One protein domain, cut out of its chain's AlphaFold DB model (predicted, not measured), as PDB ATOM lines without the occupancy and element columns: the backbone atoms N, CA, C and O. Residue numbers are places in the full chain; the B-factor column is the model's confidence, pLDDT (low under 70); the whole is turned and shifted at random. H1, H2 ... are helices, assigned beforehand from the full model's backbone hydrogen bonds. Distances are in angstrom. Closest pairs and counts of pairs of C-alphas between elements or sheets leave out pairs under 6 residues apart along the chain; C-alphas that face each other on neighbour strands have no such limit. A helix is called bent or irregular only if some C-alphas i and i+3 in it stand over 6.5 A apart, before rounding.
ATOM      1  N   LEU A  21      37.170   0.772   6.743       37.22
ATOM      2  CA  LEU A  21      35.711   0.703   6.834       37.22
ATOM      3  C   LEU A  21      35.124   2.044   7.291       37.22
ATOM      4  O   LEU A  21      34.056   2.415   6.814       37.22
ATOM      5  N   ASP A  22      35.842   2.813   8.116       42.56
ATOM      6  CA  ASP A  22      35.415   4.151   8.547       42.56
ATOM      7  C   ASP A  22      35.652   5.231   7.479       42.56
ATOM      8  O   ASP A  22      34.828   6.133   7.339       42.56
ATOM      9  N   ALA A  23      36.692   5.126   6.644       40.72
ATOM     10  CA  ALA A  23      36.854   5.981   5.462       40.72
ATOM     11  C   ALA A  23      35.809   5.656   4.382       40.72
ATOM     12  O   ALA A  23      35.198   6.561   3.815       40.72
ATOM     13  N   SER A  24      35.530   4.369   4.153       40.16
ATOM     14  CA  SER A  24      34.436   3.916   3.286       40.16
ATOM     15  C   SER A  24      33.080   4.372   3.814       40.16
ATOM     16  O   SER A  24      32.228   4.772   3.029       40.16
ATOM     17  N   ARG A  25      32.894   4.388   5.138       43.19
ATOM     18  CA  ARG A  25      31.715   4.938   5.807       43.19
ATOM     19  C   ARG A  25      31.652   6.457   5.709       43.19
ATOM     20  O   ARG A  25      30.592   6.957   5.399       43.19
ATOM     21  N   THR A  26      32.755   7.182   5.867       51.81
ATOM     22  CA  THR A  26      32.816   8.649   5.729       51.81
ATOM     23  C   THR A  26      32.575   9.074   4.283       51.81
ATOM     24  O   THR A  26      31.882  10.053   4.032       51.81
ATOM     25  N   ILE A  27      33.081   8.315   3.309       49.97
ATOM     26  CA  ILE A  27      32.813   8.515   1.882       49.97
ATOM     27  C   ILE A  27      31.374   8.113   1.553       49.97
ATOM     28  O   ILE A  27      30.699   8.850   0.846       49.97
ATOM     29  N   ALA A  28      30.861   7.007   2.098       45.69
ATOM     30  CA  ALA A  28      29.455   6.630   1.973       45.69
ATOM     31  C   ALA A  28      28.529   7.648   2.652       45.69
ATOM     32  O   ALA A  28      27.465   7.916   2.119       45.69
ATOM     33  N   GLU A  29      28.934   8.264   3.762       50.56
ATOM     34  CA  GLU A  29      28.231   9.337   4.471       50.56
ATOM     35  C   GLU A  29      28.341  10.663   3.705       50.56
ATOM     36  O   GLU A  29      27.355  11.379   3.615       50.56
ATOM     37  N   LEU A  30      29.472  10.965   3.056       49.22
ATOM     38  CA  LEU A  30      29.635  12.084   2.114       49.22
ATOM     39  C   LEU A  30      28.748  11.906   0.874       49.22
ATOM     40  O   LEU A  30      28.085  12.858   0.460       49.22
ATOM     41  N   VAL A  31      28.696  10.689   0.325       47.62
ATOM     42  CA  VAL A  31      27.850  10.277  -0.808       47.62
ATOM     43  C   VAL A  31      26.367  10.223  -0.417       47.62
ATOM     44  O   VAL A  31      25.504  10.566  -1.223       47.62
ATOM     45  N   ALA A  32      26.056   9.847   0.825       40.69
ATOM     46  CA  ALA A  32      24.706   9.821   1.387       40.69
ATOM     47  C   ALA A  32      24.271  11.166   1.992       40.69
ATOM     48  O   ALA A  32      23.102  11.317   2.352       40.69
ATOM     49  N   SER A  33      25.173  12.147   2.108       46.44
ATOM     50  CA  SER A  33      24.877  13.426   2.749       46.44
ATOM     51  C   SER A  33      23.854  14.240   1.954       46.44
ATOM     52  O   SER A  33      23.801  14.229   0.721       46.44
ATOM     53  N   ASP A  34      23.078  15.038   2.682       38.72
ATOM     54  CA  ASP A  34      22.122  16.015   2.152       38.72
ATOM     55  C   ASP A  34      22.787  17.015   1.177       38.72
ATOM     56  O   ASP A  34      22.182  17.468   0.209       38.72
ATOM     57  N   MET A  35      24.088  17.281   1.341       37.88
ATOM     58  CA  MET A  35      24.876  18.077   0.398       37.88
ATOM     59  C   MET A  35      24.942  17.423  -0.992       37.88
ATOM     60  O   MET A  35      24.743  18.103  -1.995       37.88
ATOM     61  N   PHE A  36      25.141  16.108  -1.069       41.12
ATOM     62  CA  PHE A  36      25.211  15.351  -2.323       41.12
ATOM     63  C   PHE A  36      23.866  15.324  -3.063       41.12
ATOM     64  O   PHE A  36      23.810  15.523  -4.278       41.12
ATOM     65  N   GLN A  37      22.766  15.155  -2.322       41.47
ATOM     66  CA  GLN A  37      21.408  15.235  -2.869       41.47
ATOM     67  C   GLN A  37      21.085  16.653  -3.363       41.47
ATOM     68  O   GLN A  37      20.550  16.822  -4.459       41.47
ATOM     69  N   ARG A  38      21.483  17.694  -2.621       37.03
ATOM     70  CA  ARG A  38      21.295  19.101  -3.018       37.03
ATOM     71  C   ARG A  38      22.138  19.501  -4.231       37.03
ATOM     72  O   ARG A  38      21.666  20.280  -5.055       37.03
ATOM     73  N   LEU A  39      23.354  18.977  -4.367       35.28
ATOM     74  CA  LEU A  39      24.227  19.221  -5.524       35.28
ATOM     75  C   LEU A  39      23.705  18.520  -6.783       35.28
ATOM     76  O   LEU A  39      23.656  19.136  -7.849       35.28
ATOM     77  N   ARG A  40      23.204  17.286  -6.632       39.97
ATOM     78  CA  ARG A  40      22.475  16.548  -7.677       39.97
ATOM     79  C   ARG A  40      21.224  17.302  -8.145       39.97
ATOM     80  O   ARG A  40      20.982  17.383  -9.344       39.97
ATOM     81  N   LEU A  41      20.461  17.896  -7.223       38.31
ATOM     82  CA  LEU A  41      19.275  18.711  -7.531       38.31
ATOM     83  C   LEU A  41      19.604  20.050  -8.218       38.31
ATOM     84  O   LEU A  41      18.727  20.647  -8.834       38.31
ATOM     85  N   ARG A  42      20.852  20.527  -8.127       38.81
ATOM     86  CA  ARG A  42      21.314  21.795  -8.724       38.81
ATOM     87  C   ARG A  42      22.047  21.627 -10.057       38.81
ATOM     88  O   ARG A  42      22.583  22.606 -10.566       38.81
ATOM     89  N   GLY A  43      22.094  20.415 -10.617       34.34
ATOM     90  CA  GLY A  43      22.755  20.154 -11.903       34.34
ATOM     91  C   GLY A  43      24.275  20.359 -11.881       34.34
ATOM     92  O   GLY A  43      24.890  20.501 -12.935       34.34
ATOM     93  N   MET A  44      24.892  20.395 -10.696       40.78
ATOM     94  CA  MET A  44      26.346  20.442 -10.562       40.78
ATOM     95  C   MET A  44      26.908  19.031 -10.726       40.78
ATOM     96  O   MET A  44      26.338  18.076 -10.195       40.78
ATOM     97  N   SER A  45      28.036  18.892 -11.432       54.12
ATOM     98  CA  SER A  45      28.723  17.602 -11.518       54.12
ATOM     99  C   SER A  45      29.093  17.136 -10.107       54.12
ATOM    100  O   SER A  45      29.891  17.764  -9.400       54.12
ATOM    101  N   VAL A  46      28.456  16.040  -9.694       54.56
ATOM    102  CA  VAL A  46      28.686  15.337  -8.427       54.56
ATOM    103  C   VAL A  46      30.177  15.031  -8.257       54.56
ATOM    104  O   VAL A  46      30.737  15.220  -7.181       54.56
ATOM    105  N   GLU A  47      30.821  14.662  -9.358       56.62
ATOM    106  CA  GLU A  47      32.242  14.369  -9.477       56.62
ATOM    107  C   GLU A  47      33.122  15.587  -9.130       56.62
ATOM    108  O   GLU A  47      33.956  15.521  -8.228       56.62
ATOM    109  N   ALA A  48      32.874  16.743  -9.758       56.81
ATOM    110  CA  ALA A  48      33.665  17.955  -9.528       56.81
ATOM    111  C   ALA A  48      33.565  18.459  -8.077       56.81
ATOM    112  O   ALA A  48      34.543  18.957  -7.511       56.81
ATOM    113  N   THR A  49      32.394  18.309  -7.453       61.28
ATOM    114  CA  THR A  49      32.182  18.776  -6.077       61.28
ATOM    115  C   THR A  49      32.776  17.812  -5.051       61.28
ATOM    116  O   THR A  49      33.419  18.264  -4.106       61.28
ATOM    117  N   LEU A  50      32.633  16.498  -5.261       65.00
ATOM    118  CA  LEU A  50      33.278  15.477  -4.432       65.00
ATOM    119  C   LEU A  50      34.794  15.619  -4.432       65.00
ATOM    120  O   LEU A  50      35.397  15.597  -3.367       65.00
ATOM    121  N   PHE A  51      35.413  15.778  -5.602       68.81
ATOM    122  CA  PHE A  51      36.870  15.849  -5.693       68.81
ATOM    123  C   PHE A  51      37.422  17.133  -5.095       68.81
ATOM    124  O   PHE A  51      38.419  17.092  -4.376       68.81
ATOM    125  N   THR A  52      36.742  18.260  -5.319       65.69
ATOM    126  CA  THR A  52      37.123  19.534  -4.701       65.69
ATOM    127  C   THR A  52      37.000  19.457  -3.177       65.69
ATOM    128  O   THR A  52      37.916  19.869  -2.466       65.69
ATOM    129  N   ALA A  53      35.908  18.881  -2.661       67.31
ATOM    130  CA  ALA A  53      35.700  18.702  -1.225       67.31
ATOM    131  C   ALA A  53      36.703  17.714  -0.608       67.31
ATOM    132  O   ALA A  53      37.280  18.008   0.437       67.31
ATOM    133  N   ALA A  54      36.958  16.580  -1.267       68.38
ATOM    134  CA  ALA A  54      37.931  15.582  -0.829       68.38
ATOM    135  C   ALA A  54      39.352  16.162  -0.803       68.38
ATOM    136  O   ALA A  54      40.051  16.014   0.195       68.38
ATOM    137  N   SER A  55      39.749  16.910  -1.837       72.88
ATOM    138  CA  SER A  55      41.043  17.600  -1.878       72.88
ATOM    139  C   SER A  55      41.169  18.653  -0.769       72.88
ATOM    140  O   SER A  55      42.170  18.688  -0.050       72.88
ATOM    141  N   ALA A  56      40.140  19.484  -0.566       70.56
ATOM    142  CA  ALA A  56      40.134  20.492   0.493       70.56
ATOM    143  C   ALA A  56      40.224  19.864   1.894       70.56
ATOM    144  O   ALA A  56      40.968  20.356   2.746       70.56
ATOM    145  N   ARG A  57      39.503  18.760   2.122       71.19
ATOM    146  CA  ARG A  57      39.522  18.012   3.381       71.19
ATOM    147  C   ARG A  57      40.866  17.321   3.614       71.19
ATOM    148  O   ARG A  57      41.387  17.431   4.719       71.19
ATOM    149  N   ALA A  58      41.461  16.699   2.595       70.44
ATOM    150  CA  ALA A  58      42.804  16.118   2.688       70.44
ATOM    151  C   ALA A  58      43.834  17.173   3.130       70.44
ATOM    152  O   ALA A  58      44.533  16.984   4.121       70.44
ATOM    153  N   ASN A  59      43.825  18.346   2.490       75.56
ATOM    154  CA  ASN A  59      44.715  19.455   2.848       75.56
ATOM    155  C   ASN A  59      44.472  20.003   4.265       75.56
ATOM    156  O   ASN A  59      45.377  20.573   4.871       75.56
ATOM    157  N   GLN A  60      43.242  19.911   4.779       72.94
ATOM    158  CA  GLN A  60      42.921  20.299   6.153       72.94
ATOM    159  C   GLN A  60      43.492  19.289   7.155       72.94
ATOM    160  O   GLN A  60      44.071  19.700   8.159       72.94
ATOM    161  N   LEU A  61      43.332  17.995   6.877       69.06
ATOM    162  CA  LEU A  61      43.817  16.894   7.710       69.06
ATOM    163  C   LEU A  61      45.349  16.841   7.756       69.06
ATOM    164  O   LEU A  61      45.917  16.678   8.832       69.06
ATOM    165  N   ASP A  62      46.029  17.104   6.634       73.81
ATOM    166  CA  ASP A  62      47.497  17.191   6.581       73.81
ATOM    167  C   ASP A  62      48.059  18.216   7.584       73.81
ATOM    168  O   ASP A  62      49.132  18.019   8.155       73.81
ATOM    169  N   ARG A  63      47.319  19.303   7.847       76.12
ATOM    170  CA  ARG A  63      47.717  20.339   8.819       76.12
ATOM    171  C   ARG A  63      47.554  19.899  10.272       76.12
ATOM    172  O   ARG A  63      48.133  20.533  11.147       76.12
ATOM    173  N   GLN A  64      46.742  18.877  10.534       74.69
ATOM    174  CA  GLN A  64      46.500  18.348  11.880       74.69
ATOM    175  C   GLN A  64      47.604  17.370  12.300       74.69
ATOM    176  O   GLN A  64      47.980  17.343  13.468       74.69
ATOM    177  N   GLY A  65      48.198  16.658  11.337       66.50
ATOM    178  CA  GLY A  65      49.510  16.027  11.479       66.50
ATOM    179  C   GLY A  65      49.576  14.750  12.322       66.50
ATOM    180  O   GLY A  65      50.677  14.221  12.488       66.50
ATOM    181  N   ASP A  66      48.457  14.226  12.829       76.19
ATOM    182  CA  ASP A  66      48.431  12.939  13.530       76.19
ATOM    183  C   ASP A  66      48.299  11.743  12.562       76.19
ATOM    184  O   ASP A  66      47.966  11.877  11.383       76.19
ATOM    185  N   ALA A  67      48.633  10.545  13.048       63.38
ATOM    186  CA  ALA A  67      48.709   9.344  12.215       63.38
ATOM    187  C   ALA A  67      47.339   8.878  11.689       63.38
ATOM    188  O   ALA A  67      47.267   8.311  10.601       63.38
ATOM    189  N   THR A  68      46.258   9.115  12.436       61.69
ATOM    190  CA  THR A  68      44.902   8.721  12.035       61.69
ATOM    191  C   THR A  68      44.368   9.679  10.973       61.69
ATOM    192  O   THR A  68      43.863   9.235   9.943       61.69
ATOM    193  N   THR A  69      44.557  10.986  11.169       69.38
ATOM    194  CA  THR A  69      44.158  12.013  10.195       69.38
ATOM    195  C   THR A  69      44.958  11.926   8.897       69.38
ATOM    196  O   THR A  69      44.406  12.191   7.829       69.38
ATOM    197  N   ARG A  70      46.212  11.452   8.939       70.06
ATOM    198  CA  ARG A  70      47.013  11.183   7.733       70.06
ATOM    199  C   ARG A  70      46.417  10.086   6.844       70.06
ATOM    200  O   ARG A  70      46.338  10.272   5.634       70.06
ATOM    201  N   LYS A  71      45.937   8.979   7.424       67.31
ATOM    202  CA  LYS A  71      45.301   7.884   6.661       67.31
ATOM    203  C   LYS A  71      44.013   8.335   5.962       67.31
ATOM    204  O   LYS A  71      43.761   7.976   4.809       67.31
ATOM    205  N   GLU A  72      43.210   9.152   6.645       65.88
ATOM    206  CA  GLU A  72      42.010   9.774   6.069       65.88
ATOM    207  C   GLU A  72      42.390  10.749   4.939       65.88
ATOM    208  O   GLU A  72      41.791  10.709   3.860       65.88
ATOM    209  N   ALA A  73      43.425  11.574   5.139       67.12
ATOM    210  CA  ALA A  73      43.922  12.505   4.128       67.12
ATOM    211  C   ALA A  73      44.396  11.786   2.856       67.12
ATOM    212  O   ALA A  73      44.033  12.189   1.750       67.12
ATOM    213  N   ASP A  74      45.153  10.699   3.006       71.44
ATOM    214  CA  ASP A  74      45.657   9.894   1.894       71.44
ATOM    215  C   ASP A  74      44.515   9.256   1.090       71.44
ATOM    216  O   ASP A  74      44.478   9.359  -0.140       71.44
ATOM    217  N   SER A  75      43.521   8.694   1.784       70.06
ATOM    218  CA  SER A  75      42.328   8.114   1.154       70.06
ATOM    219  C   SER A  75      41.552   9.158   0.338       70.06
ATOM    220  O   SER A  75      41.168   8.918  -0.809       70.06
ATOM    221  N   LEU A  76      41.363  10.359   0.894       69.12
ATOM    222  CA  LEU A  76      40.687  11.467   0.213       69.12
ATOM    223  C   LEU A  76      41.501  12.025  -0.960       69.12
ATOM    224  O   LEU A  76      40.918  12.412  -1.981       69.12
ATOM    225  N   ARG A  77      42.836  12.026  -0.864       78.50
ATOM    226  CA  ARG A  77      43.720  12.435  -1.962       78.50
ATOM    227  C   ARG A  77      43.548  11.504  -3.159       78.50
ATOM    228  O   ARG A  77      43.352  11.993  -4.269       78.50
ATOM    229  N   ILE A  78      43.500  10.193  -2.936       82.00
ATOM    230  CA  ILE A  78      43.273   9.205  -3.999       82.00
ATOM    231  C   ILE A  78      41.893   9.383  -4.635       82.00
ATOM    232  O   ILE A  78      41.785   9.441  -5.861       82.00
ATOM    233  N   VAL A  79      40.842   9.545  -3.823       76.69
ATOM    234  CA  VAL A  79      39.483   9.786  -4.337       76.69
ATOM    235  C   VAL A  79      39.431  11.049  -5.191       76.69
ATOM    236  O   VAL A  79      38.844  11.017  -6.269       76.69
ATOM    237  N   SER A  80      40.074  12.140  -4.767       77.88
ATOM    238  CA  SER A  80      40.072  13.393  -5.536       77.88
ATOM    239  C   SER A  80      40.789  13.299  -6.889       77.88
ATOM    240  O   SER A  80      40.505  14.096  -7.778       77.88
ATOM    241  N   GLN A  81      41.679  12.319  -7.069       87.06
ATOM    242  CA  GLN A  81      42.409  12.093  -8.320       87.06
ATOM    243  C   GLN A  81      41.787  11.005  -9.209       87.06
ATOM    244  O   GLN A  81      42.157  10.885 -10.377       87.06
ATOM    245  N   LEU A  82      40.828  10.226  -8.699       84.56
ATOM    246  CA  LEU A  82      40.274   9.056  -9.388       84.56
ATOM    247  C   LEU A  82      39.575   9.401 -10.717       84.56
ATOM    248  O   LEU A  82      39.679   8.642 -11.684       84.56
ATOM    249  N   GLY A  83      38.901  10.550 -10.808       82.56
ATOM    250  CA  GLY A  83      38.300  10.989 -12.075       82.56
ATOM    251  C   GLY A  83      39.337  11.439 -13.102       82.56
ATOM    252  O   GLY A  83      39.254  11.066 -14.271       82.56
ATOM    253  N   GLU A  84      40.383  12.162 -12.680       88.00
ATOM    254  CA  GLU A  84      41.490  12.512 -13.580       88.00
ATOM    255  C   GLU A  84      42.233  11.266 -14.075       88.00
ATOM    256  O   GLU A  84      42.574  11.193 -15.259       88.00
ATOM    257  N   PHE A  85      42.434  10.274 -13.201       91.62
ATOM    258  CA  PHE A  85      42.986   8.966 -13.548       91.62
ATOM    259  C   PHE A  85      42.146   8.264 -14.616       91.62
ATOM    260  O   PHE A  85      42.676   7.880 -15.659       91.62
ATOM    261  N   THR A  86      40.832   8.169 -14.395       88.50
ATOM    262  CA  THR A  86      39.885   7.540 -15.330       88.50
ATOM    263  C   THR A  86      39.925   8.230 -16.695       88.50
ATOM    264  O   THR A  86      40.138   7.579 -17.719       88.50
ATOM    265  N   HIS A  87      39.855   9.565 -16.723       88.50
ATOM    266  CA  HIS A  87      40.000  10.339 -17.959       88.50
ATOM    267  C   HIS A  87      41.364  10.140 -18.637       88.50
ATOM    268  O   HIS A  87      41.449  10.136 -19.866       88.50
ATOM    269  N   GLY A  88      42.441  10.003 -17.860       91.69
ATOM    270  CA  GLY A  88      43.777   9.693 -18.370       91.69
ATOM    271  C   GLY A  88      43.826   8.330 -19.064       91.69
ATOM    272  O   GLY A  88      44.286   8.247 -20.204       91.69
ATOM    273  N   LEU A  89      43.299   7.285 -18.418       92.88
ATOM    274  CA  LEU A  89      43.219   5.933 -18.982       92.88
ATOM    275  C   LEU A  89      42.385   5.892 -20.264       92.88
ATOM    276  O   LEU A  89      42.809   5.298 -21.255       92.88
ATOM    277  N   GLU A  90      41.226   6.548 -20.278       90.44
ATOM    278  CA  GLU A  90      40.363   6.609 -21.461       90.44
ATOM    279  C   GLU A  90      41.033   7.329 -22.632       90.44
ATOM    280  O   GLU A  90      40.972   6.852 -23.765       90.44
ATOM    281  N   ALA A  91      41.729   8.437 -22.369       90.81
ATOM    282  CA  ALA A  91      42.478   9.158 -23.393       90.81
ATOM    283  C   ALA A  91      43.626   8.310 -23.969       90.81
ATOM    284  O   ALA A  91      43.840   8.298 -25.184       90.81
ATOM    285  N   ILE A  92      44.339   7.556 -23.125       93.00
ATOM    286  CA  ILE A  92      45.382   6.616 -23.568       93.00
ATOM    287  C   ILE A  92      44.764   5.479 -24.397       93.00
ATOM    288  O   ILE A  92      45.273   5.157 -25.471       93.00
ATOM    289  N   ARG A  93      43.635   4.908 -23.959       92.81
ATOM    290  CA  ARG A  93      42.881   3.892 -24.713       92.81
ATOM    291  C   ARG A  93      42.475   4.419 -26.091       92.81
ATOM    292  O   ARG A  93      42.715   3.754 -27.097       92.81
ATOM    293  N   HIS A  94      41.925   5.630 -26.152       89.56
ATOM    294  CA  HIS A  94      41.541   6.283 -27.402       89.56
ATOM    295  C   HIS A  94      42.736   6.479 -28.343       89.56
ATOM    296  O   HIS A  94      42.631   6.160 -29.525       89.56
ATOM    297  N   HIS A  95      43.883   6.927 -27.817       92.44
ATOM    298  CA  HIS A  95      45.122   7.083 -28.587       92.44
ATOM    299  C   HIS A  95      45.551   5.786 -29.292       92.44
ATOM    300  O   HIS A  95      46.040   5.834 -30.419       92.44
ATOM    301  N   HIS A  96      45.374   4.635 -28.638       90.56
ATOM    302  CA  HIS A  96      45.811   3.341 -29.163       90.56
ATOM    303  C   HIS A  96      44.789   2.637 -30.063       90.56
ATOM    304  O   HIS A  96      45.198   1.836 -30.903       90.56
ATOM    305  N   HIS A  97      43.491   2.903 -29.895       90.19
ATOM    306  CA  HIS A  97      42.432   2.122 -30.550       90.19
ATOM    307  C   HIS A  97      41.522   2.915 -31.487       90.19
ATOM    308  O   HIS A  97      40.855   2.302 -32.317       90.19
ATOM    309  N   VAL A  98      41.465   4.241 -31.355       90.69
ATOM    310  CA  VAL A  98      40.531   5.083 -32.113       90.69
ATOM    311  C   VAL A  98      41.298   6.079 -32.967       90.69
ATOM    312  O   VAL A  98      41.304   5.969 -34.189       90.69
ATOM    313  N   GLU A  99      41.985   7.026 -32.330       89.50
ATOM    314  CA  GLU A  99      42.738   8.061 -33.031       89.50
ATOM    315  C   GLU A  99      43.947   8.511 -32.202       89.50
ATOM    316  O   GLU A  99      43.785   8.865 -31.023       89.50
ATOM    317  N   PRO A 100      45.148   8.573 -32.809       93.81
ATOM    318  CA  PRO A 100      46.336   9.069 -32.137       93.81
ATOM    319  C   PRO A 100      46.198  10.529 -31.684       93.81
ATOM    320  O   PRO A 100      46.177  11.465 -32.477       93.81
ATOM    321  N   LEU A 101      46.201  10.738 -30.369       92.69
ATOM    322  CA  LEU A 101      46.388  12.053 -29.752       92.69
ATOM    323  C   LEU A 101      47.723  12.722 -30.132       92.69
ATOM    324  O   LEU A 101      48.745  12.057 -30.322       92.69
ATOM    325  N   THR A 102      47.741  14.061 -30.108       95.00
ATOM    326  CA  THR A 102      48.989  14.841 -30.167       95.00
ATOM    327  C   THR A 102      49.920  14.486 -29.004       95.00
ATOM    328  O   THR A 102      49.463  14.119 -27.918       95.00
ATOM    329  N   LYS A 103      51.237  14.672 -29.184       92.06
ATOM    330  CA  LYS A 103      52.238  14.395 -28.136       92.06
ATOM    331  C   LYS A 103      51.898  15.076 -26.802       92.06
ATOM    332  O   LYS A 103      51.910  14.419 -25.768       92.06
ATOM    333  N   ARG A 104      51.524  16.360 -26.837       92.56
ATOM    334  CA  ARG A 104      51.158  17.137 -25.641       92.56
ATOM    335  C   ARG A 104      49.904  16.591 -24.951       92.56
ATOM    336  O   ARG A 104      49.860  16.542 -23.726       92.56
ATOM    337  N   ALA A 105      48.892  16.189 -25.718       91.69
ATOM    338  CA  ALA A 105      47.667  15.617 -25.162       91.69
ATOM    339  C   ALA A 105      47.920  14.236 -24.535       91.69
ATOM    340  O   ALA A 105      47.423  13.959 -23.445       91.69
ATOM    341  N   LEU A 106      48.750  13.403 -25.174       91.81
ATOM    342  CA  LEU A 106      49.157  12.112 -24.623       91.81
ATOM    343  C   LEU A 106      49.991  12.272 -23.343       91.81
ATOM    344  O   LEU A 106      49.762  11.556 -22.372       91.81
ATOM    345  N   GLU A 107      50.934  13.216 -23.312       93.44
ATOM    346  CA  GLU A 107      51.706  13.540 -22.104       93.44
ATOM    347  C   GLU A 107      50.798  14.011 -20.962       93.44
ATOM    348  O   GLU A 107      50.944  13.537 -19.841       93.44
ATOM    349  N   ALA A 108      49.814  14.872 -21.243       92.88
ATOM    350  CA  ALA A 108      48.841  15.312 -20.244       92.88
ATOM    351  C   ALA A 108      47.974  14.155 -19.713       92.88
ATOM    352  O   ALA A 108      47.710  14.093 -18.514       92.88
ATOM    353  N   ALA A 109      47.561  13.223 -20.579       93.06
ATOM    354  CA  ALA A 109      46.820  12.029 -20.170       93.06
ATOM    355  C   ALA A 109      47.661  11.125 -19.252       93.06
ATOM    356  O   ALA A 109      47.199  10.743 -18.179       93.06
ATOM    357  N   LYS A 110      48.921  10.860 -19.622       93.06
ATOM    358  CA  LYS A 110      49.859  10.096 -18.786       93.06
ATOM    359  C   LYS A 110      50.137  10.786 -17.451       93.06
ATOM    360  O   LYS A 110      50.173  10.128 -16.418       93.06
ATOM    361  N   LEU A 111      50.273  12.110 -17.444       92.69
ATOM    362  CA  LEU A 111      50.518  12.881 -16.227       92.69
ATOM    363  C   LEU A 111      49.401  12.702 -15.189       92.69
ATOM    364  O   LEU A 111      49.683  12.589 -14.000       92.69
ATOM    365  N   ARG A 112      48.137  12.640 -15.630       92.38
ATOM    366  CA  ARG A 112      47.001  12.346 -14.740       92.38
ATOM    367  C   ARG A 112      47.128  10.961 -14.114       92.38
ATOM    368  O   ARG A 112      46.893  10.814 -12.920       92.38
ATOM    369  N   THR A 113      47.556   9.969 -14.900       92.56
ATOM    370  CA  THR A 113      47.768   8.612 -14.383       92.56
ATOM    371  C   THR A 113      48.922   8.531 -13.389       92.56
ATOM    372  O   THR A 113      48.780   7.912 -12.344       92.56
ATOM    373  N   VAL A 114      50.023   9.240 -13.651       90.62
ATOM    374  CA  VAL A 114      51.187   9.286 -12.756       90.62
ATOM    375  C   VAL A 114      50.840   9.921 -11.410       90.62
ATOM    376  O   VAL A 114      51.185   9.371 -10.371       90.62
ATOM    377  N   LYS A 115      50.110  11.044 -11.400       90.56
ATOM    378  CA  LYS A 115      49.698  11.698 -10.145       90.56
ATOM    379  C   LYS A 115      48.898  10.755  -9.251       90.56
ATOM    380  O   LYS A 115      49.196  10.647  -8.063       90.56
ATOM    381  N   PHE A 116      47.939  10.046  -9.848       91.75
ATOM    382  CA  PHE A 116      47.151   9.039  -9.146       91.75
ATOM    383  C   PHE A 116      48.030   7.929  -8.570       91.75
ATOM    384  O   PHE A 116      47.879   7.579  -7.400       91.75
ATOM    385  N   ASN A 117      48.992   7.429  -9.350       90.62
ATOM    386  CA  ASN A 117      49.943   6.427  -8.875       90.62
ATOM    387  C   ASN A 117      50.742   6.938  -7.671       90.62
ATOM    388  O   ASN A 117      50.845   6.237  -6.668       90.62
ATOM    389  N   HIS A 118      51.242   8.176  -7.715       89.44
ATOM    390  CA  HIS A 118      51.961   8.772  -6.583       89.44
ATOM    391  C   HIS A 118      51.086   8.843  -5.330       89.44
ATOM    392  O   HIS A 118      51.537   8.441  -4.262       89.44
ATOM    393  N   ALA A 119      49.820   9.257  -5.458       87.69
ATOM    394  CA  ALA A 119      48.894   9.312  -4.326       87.69
ATOM    395  C   ALA A 119      48.612   7.926  -3.716       87.69
ATOM    396  O   ALA A 119      48.560   7.786  -2.494       87.69
ATOM    397  N   VAL A 120      48.455   6.892  -4.549       88.88
ATOM    398  CA  VAL A 120      48.274   5.512  -4.070       88.88
ATOM    399  C   VAL A 120      49.551   4.993  -3.412       88.88
ATOM    400  O   VAL A 120      49.491   4.383  -2.345       88.88
ATOM    401  N   GLN A 121      50.710   5.248  -4.012       87.88
ATOM    402  CA  GLN A 121      51.996   4.832  -3.467       87.88
ATOM    403  C   GLN A 121      52.286   5.509  -2.121       87.88
ATOM    404  O   GLN A 121      52.728   4.829  -1.200       87.88
ATOM    405  N   ASP A 122      51.980   6.802  -1.973       85.69
ATOM    406  CA  ASP A 122      52.051   7.531  -0.701       85.69
ATOM    407  C   ASP A 122      51.241   6.852   0.397       85.69
ATOM    408  O   ASP A 122      51.779   6.525   1.454       85.69
ATOM    409  N   MET A 123      49.970   6.568   0.110       84.56
ATOM    410  CA  MET A 123      49.089   5.889   1.054       84.56
ATOM    411  C   MET A 123      49.653   4.528   1.464       84.56
ATOM    412  O   MET A 123      49.705   4.215   2.650       84.56
ATOM    413  N   LEU A 124      50.104   3.726   0.495       84.88
ATOM    414  CA  LEU A 124      50.702   2.425   0.777       84.88
ATOM    415  C   LEU A 124      51.922   2.577   1.700       84.88
ATOM    416  O   LEU A 124      52.143   1.752   2.584       84.88
ATOM    417  N   MET A 125      52.764   3.588   1.479       80.81
ATOM    418  CA  MET A 125      53.959   3.817   2.296       80.81
ATOM    419  C   MET A 125      53.621   4.274   3.718       80.81
ATOM    420  O   MET A 125      54.308   3.866   4.654       80.81
ATOM    421  N   HIS A 126      52.568   5.073   3.898       80.00
ATOM    422  CA  HIS A 126      52.111   5.512   5.217       80.00
ATOM    423  C   HIS A 126      51.334   4.438   5.986       80.00
ATOM    424  O   HIS A 126      51.424   4.394   7.215       80.00
ATOM    425  N   ASP A 127      50.589   3.577   5.290       75.81
ATOM    426  CA  ASP A 127      49.848   2.478   5.900       75.81
ATOM    427  C   ASP A 127      50.260   1.113   5.320       75.81
ATOM    428  O   ASP A 127      49.729   0.665   4.299       75.81
ATOM    429  N   PRO A 128      51.186   0.401   5.990       78.12
ATOM    430  CA  PRO A 128      51.646  -0.907   5.544       78.12
ATOM    431  C   PRO A 128      50.622  -2.030   5.775       78.12
ATOM    432  O   PRO A 128      50.914  -3.168   5.419       78.12
ATOM    433  N   THR A 129      49.466  -1.745   6.390       77.06
ATOM    434  CA  THR A 129      48.425  -2.748   6.679       77.06
ATOM    435  C   THR A 129      47.408  -2.915   5.551       77.06
ATOM    436  O   THR A 129      46.550  -3.788   5.635       77.06
ATOM    437  N   ILE A 130      47.500  -2.097   4.498       79.38
ATOM    438  CA  ILE A 130      46.616  -2.190   3.335       79.38
ATOM    439  C   ILE A 130      46.863  -3.494   2.590       79.38
ATOM    440  O   ILE A 130      47.990  -3.786   2.182       79.38
ATOM    441  N   GLU A 131      45.777  -4.213   2.321       79.75
ATOM    442  CA  GLU A 131      45.779  -5.415   1.496       79.75
ATOM    443  C   GLU A 131      45.423  -5.098   0.034       79.75
ATOM    444  O   GLU A 131      44.627  -4.206  -0.271       79.75
ATOM    445  N   PHE A 132      46.006  -5.853  -0.902       85.75
ATOM    446  CA  PHE A 132      45.855  -5.604  -2.344       85.75
ATOM    447  C   PHE A 132      44.395  -5.669  -2.803       85.75
ATOM    448  O   PHE A 132      43.915  -4.767  -3.491       85.75
ATOM    449  N   ASP A 133      43.690  -6.735  -2.414       81.19
ATOM    450  CA  ASP A 133      42.305  -6.965  -2.832       81.19
ATOM    451  C   ASP A 133      41.359  -5.899  -2.251       81.19
ATOM    452  O   ASP A 133      40.415  -5.482  -2.925       81.19
ATOM    453  N   GLU A 134      41.638  -5.413  -1.036       78.56
ATOM    454  CA  GLU A 134      40.885  -4.326  -0.403       78.56
ATOM    455  C   GLU A 134      41.061  -3.017  -1.178       78.56
ATOM    456  O   GLU A 134      40.073  -2.372  -1.534       78.56
ATOM    457  N   LEU A 135      42.302  -2.663  -1.525       82.38
ATOM    458  CA  LEU A 135      42.603  -1.461  -2.301       82.38
ATOM    459  C   LEU A 135      41.944  -1.487  -3.687       82.38
ATOM    460  O   LEU A 135      41.279  -0.527  -4.086       82.38
ATOM    461  N   VAL A 136      42.109  -2.587  -4.427       83.94
ATOM    462  CA  VAL A 136      41.513  -2.745  -5.761       83.94
ATOM    463  C   VAL A 136      39.985  -2.688  -5.676       83.94
ATOM    464  O   VAL A 136      39.346  -2.009  -6.488       83.94
ATOM    465  N   GLY A 137      39.395  -3.378  -4.695       75.12
ATOM    466  CA  GLY A 137      37.952  -3.399  -4.466       75.12
ATOM    467  C   GLY A 137      37.393  -2.015  -4.138       75.12
ATOM    468  O   GLY A 137      36.397  -1.595  -4.738       75.12
ATOM    469  N   PHE A 138      38.067  -1.273  -3.256       79.00
ATOM    470  CA  PHE A 138      37.719   0.102  -2.905       79.00
ATOM    471  C   PHE A 138      37.721   1.016  -4.139       79.00
ATOM    472  O   PHE A 138      36.709   1.651  -4.442       79.00
ATOM    473  N   LEU A 139      38.815   1.039  -4.905       81.88
ATOM    474  CA  LEU A 139      38.955   1.933  -6.060       81.88
ATOM    475  C   LEU A 139      37.994   1.582  -7.203       81.88
ATOM    476  O   LEU A 139      37.417   2.479  -7.821       81.88
ATOM    477  N   SER A 140      37.758   0.289  -7.437       78.88
ATOM    478  CA  SER A 140      36.767  -0.181  -8.417       78.88
ATOM    479  C   SER A 140      35.347   0.242  -8.022       78.88
ATOM    480  O   SER A 140      34.583   0.736  -8.853       78.88
ATOM    481  N   THR A 141      35.003   0.110  -6.736       73.56
ATOM    482  CA  THR A 141      33.702   0.540  -6.199       73.56
ATOM    483  C   THR A 141      33.524   2.047  -6.345       73.56
ATOM    484  O   THR A 141      32.488   2.505  -6.832       73.56
ATOM    485  N   MET A 142      34.552   2.824  -5.992       74.19
ATOM    486  CA  MET A 142      34.529   4.280  -6.108       74.19
ATOM    487  C   MET A 142      34.352   4.741  -7.553       74.19
ATOM    488  O   MET A 142      33.506   5.597  -7.812       74.19
ATOM    489  N   HIS A 143      35.056   4.134  -8.511       77.81
ATOM    490  CA  HIS A 143      34.820   4.408  -9.928       77.81
ATOM    491  C   HIS A 143      33.359   4.141 -10.307       77.81
ATOM    492  O   HIS A 143      32.744   4.956 -10.997       77.81
ATOM    493  N   GLY A 144      32.794   3.009  -9.873       72.75
ATOM    494  CA  GLY A 144      31.400   2.651 -10.135       72.75
ATOM    495  C   GLY A 144      30.409   3.693  -9.611       72.75
ATOM    496  O   GLY A 144      29.500   4.090 -10.338       72.75
ATOM    497  N   VAL A 145      30.611   4.184  -8.384       69.56
ATOM    498  CA  VAL A 145      29.789   5.250  -7.781       69.56
ATOM    499  C   VAL A 145      29.877   6.544  -8.593       69.56
ATOM    500  O   VAL A 145      28.845   7.149  -8.886       69.56
ATOM    501  N   LEU A 146      31.088   6.944  -8.989       69.06
ATOM    502  CA  LEU A 146      31.337   8.196  -9.712       69.06
ATOM    503  C   LEU A 146      30.774   8.172 -11.136       69.06
ATOM    504  O   LEU A 146      30.213   9.160 -11.600       69.06
ATOM    505  N   ASN A 147      30.856   7.026 -11.811       68.44
ATOM    506  CA  ASN A 147      30.442   6.889 -13.204       68.44
ATOM    507  C   ASN A 147      29.006   6.383 -13.377       68.44
ATOM    508  O   ASN A 147      28.545   6.239 -14.506       68.44
ATOM    509  N   ARG A 148      28.257   6.130 -12.296       67.38
ATOM    510  CA  ARG A 148      26.910   5.536 -12.370       67.38
ATOM    511  C   ARG A 148      25.947   6.301 -13.285       67.38
ATOM    512  O   ARG A 148      25.132   5.684 -13.959       67.38
ATOM    513  N   GLN A 149      26.036   7.632 -13.321       65.38
ATOM    514  CA  GLN A 149      25.155   8.468 -14.148       65.38
ATOM    515  C   GLN A 149      25.499   8.427 -15.640       65.38
ATOM    516  O   GLN A 149      24.612   8.621 -16.465       65.38
ATOM    517  N   ARG A 150      26.761   8.154 -15.992       69.19
ATOM    518  CA  ARG A 150      27.224   8.090 -17.384       69.19
ATOM    519  C   ARG A 150      26.561   6.953 -18.162       69.19
ATOM    520  O   ARG A 150      26.357   7.085 -19.361       69.19
ATOM    521  N   TRP A 151      26.239   5.857 -17.477       66.44
ATOM    522  CA  TRP A 151      25.826   4.603 -18.110       66.44
ATOM    523  C   TRP A 151      24.309   4.371 -18.114       66.44
ATOM    524  O   TRP A 151      23.837   3.498 -18.834       66.44
TER     525      TRP A 151
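Overview. This is residues 21 to 151 of the 296 residues of an uncharacterized protein of Candidatus Saccharibacteria bacterium (UniProt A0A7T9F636). The long bent helix H4 forms the middle: H3 packs on its arm H4a, and H5 folds back along both arms. H6 crosses H4 loosely near its bend, and H1 runs the same way as H6, their lines at a shallow tilt of 7 degrees. The 131 printed residues hold six named helices, H1 to H6; the class is all helix, compact, with radius of gyration of the C-alphas 15.7 A and spans 45 by 39 by 28 A.

Along the chain. Find C-alpha 21 at (35.711, 0.703, 6.834), where H1, residues 21 to 32, begins. H2 is 34 to 41; H3, 46 to 62, spans 24.1 A. H4, 67 to 97, assigned as one helix by its hydrogen bonds, is bent, C-alphas 80 and 83 being 7.2 A apart; its arms are H4a, 67 to 80, and H4b, 83 to 97. H5, 103 to 126, spans 34.5 A. H6, 132 to 151, is irregular, C-alphas 146 and 149 being 7.6 A apart, and ends with C-alpha 151 at (25.826, 4.603, -18.110).

Arrangement. Look at C-alphas 51 and 80, 4.0 A apart, the closest of hairpin H3 and H4a. Hairpin H4b and H5 touch closest at C-alphas 88 and 109, 4.2 A. Helix O i to N i+4 pairs are within hydrogen-bond range except in H4a, 9 of 10, and H6, 13 of 16.

Size, cuts and confidence. C-alphas 66 and 99 are farthest apart, 47.2 A. The printed part has no cut; residues 21 to 54 are among those under pLDDT 70.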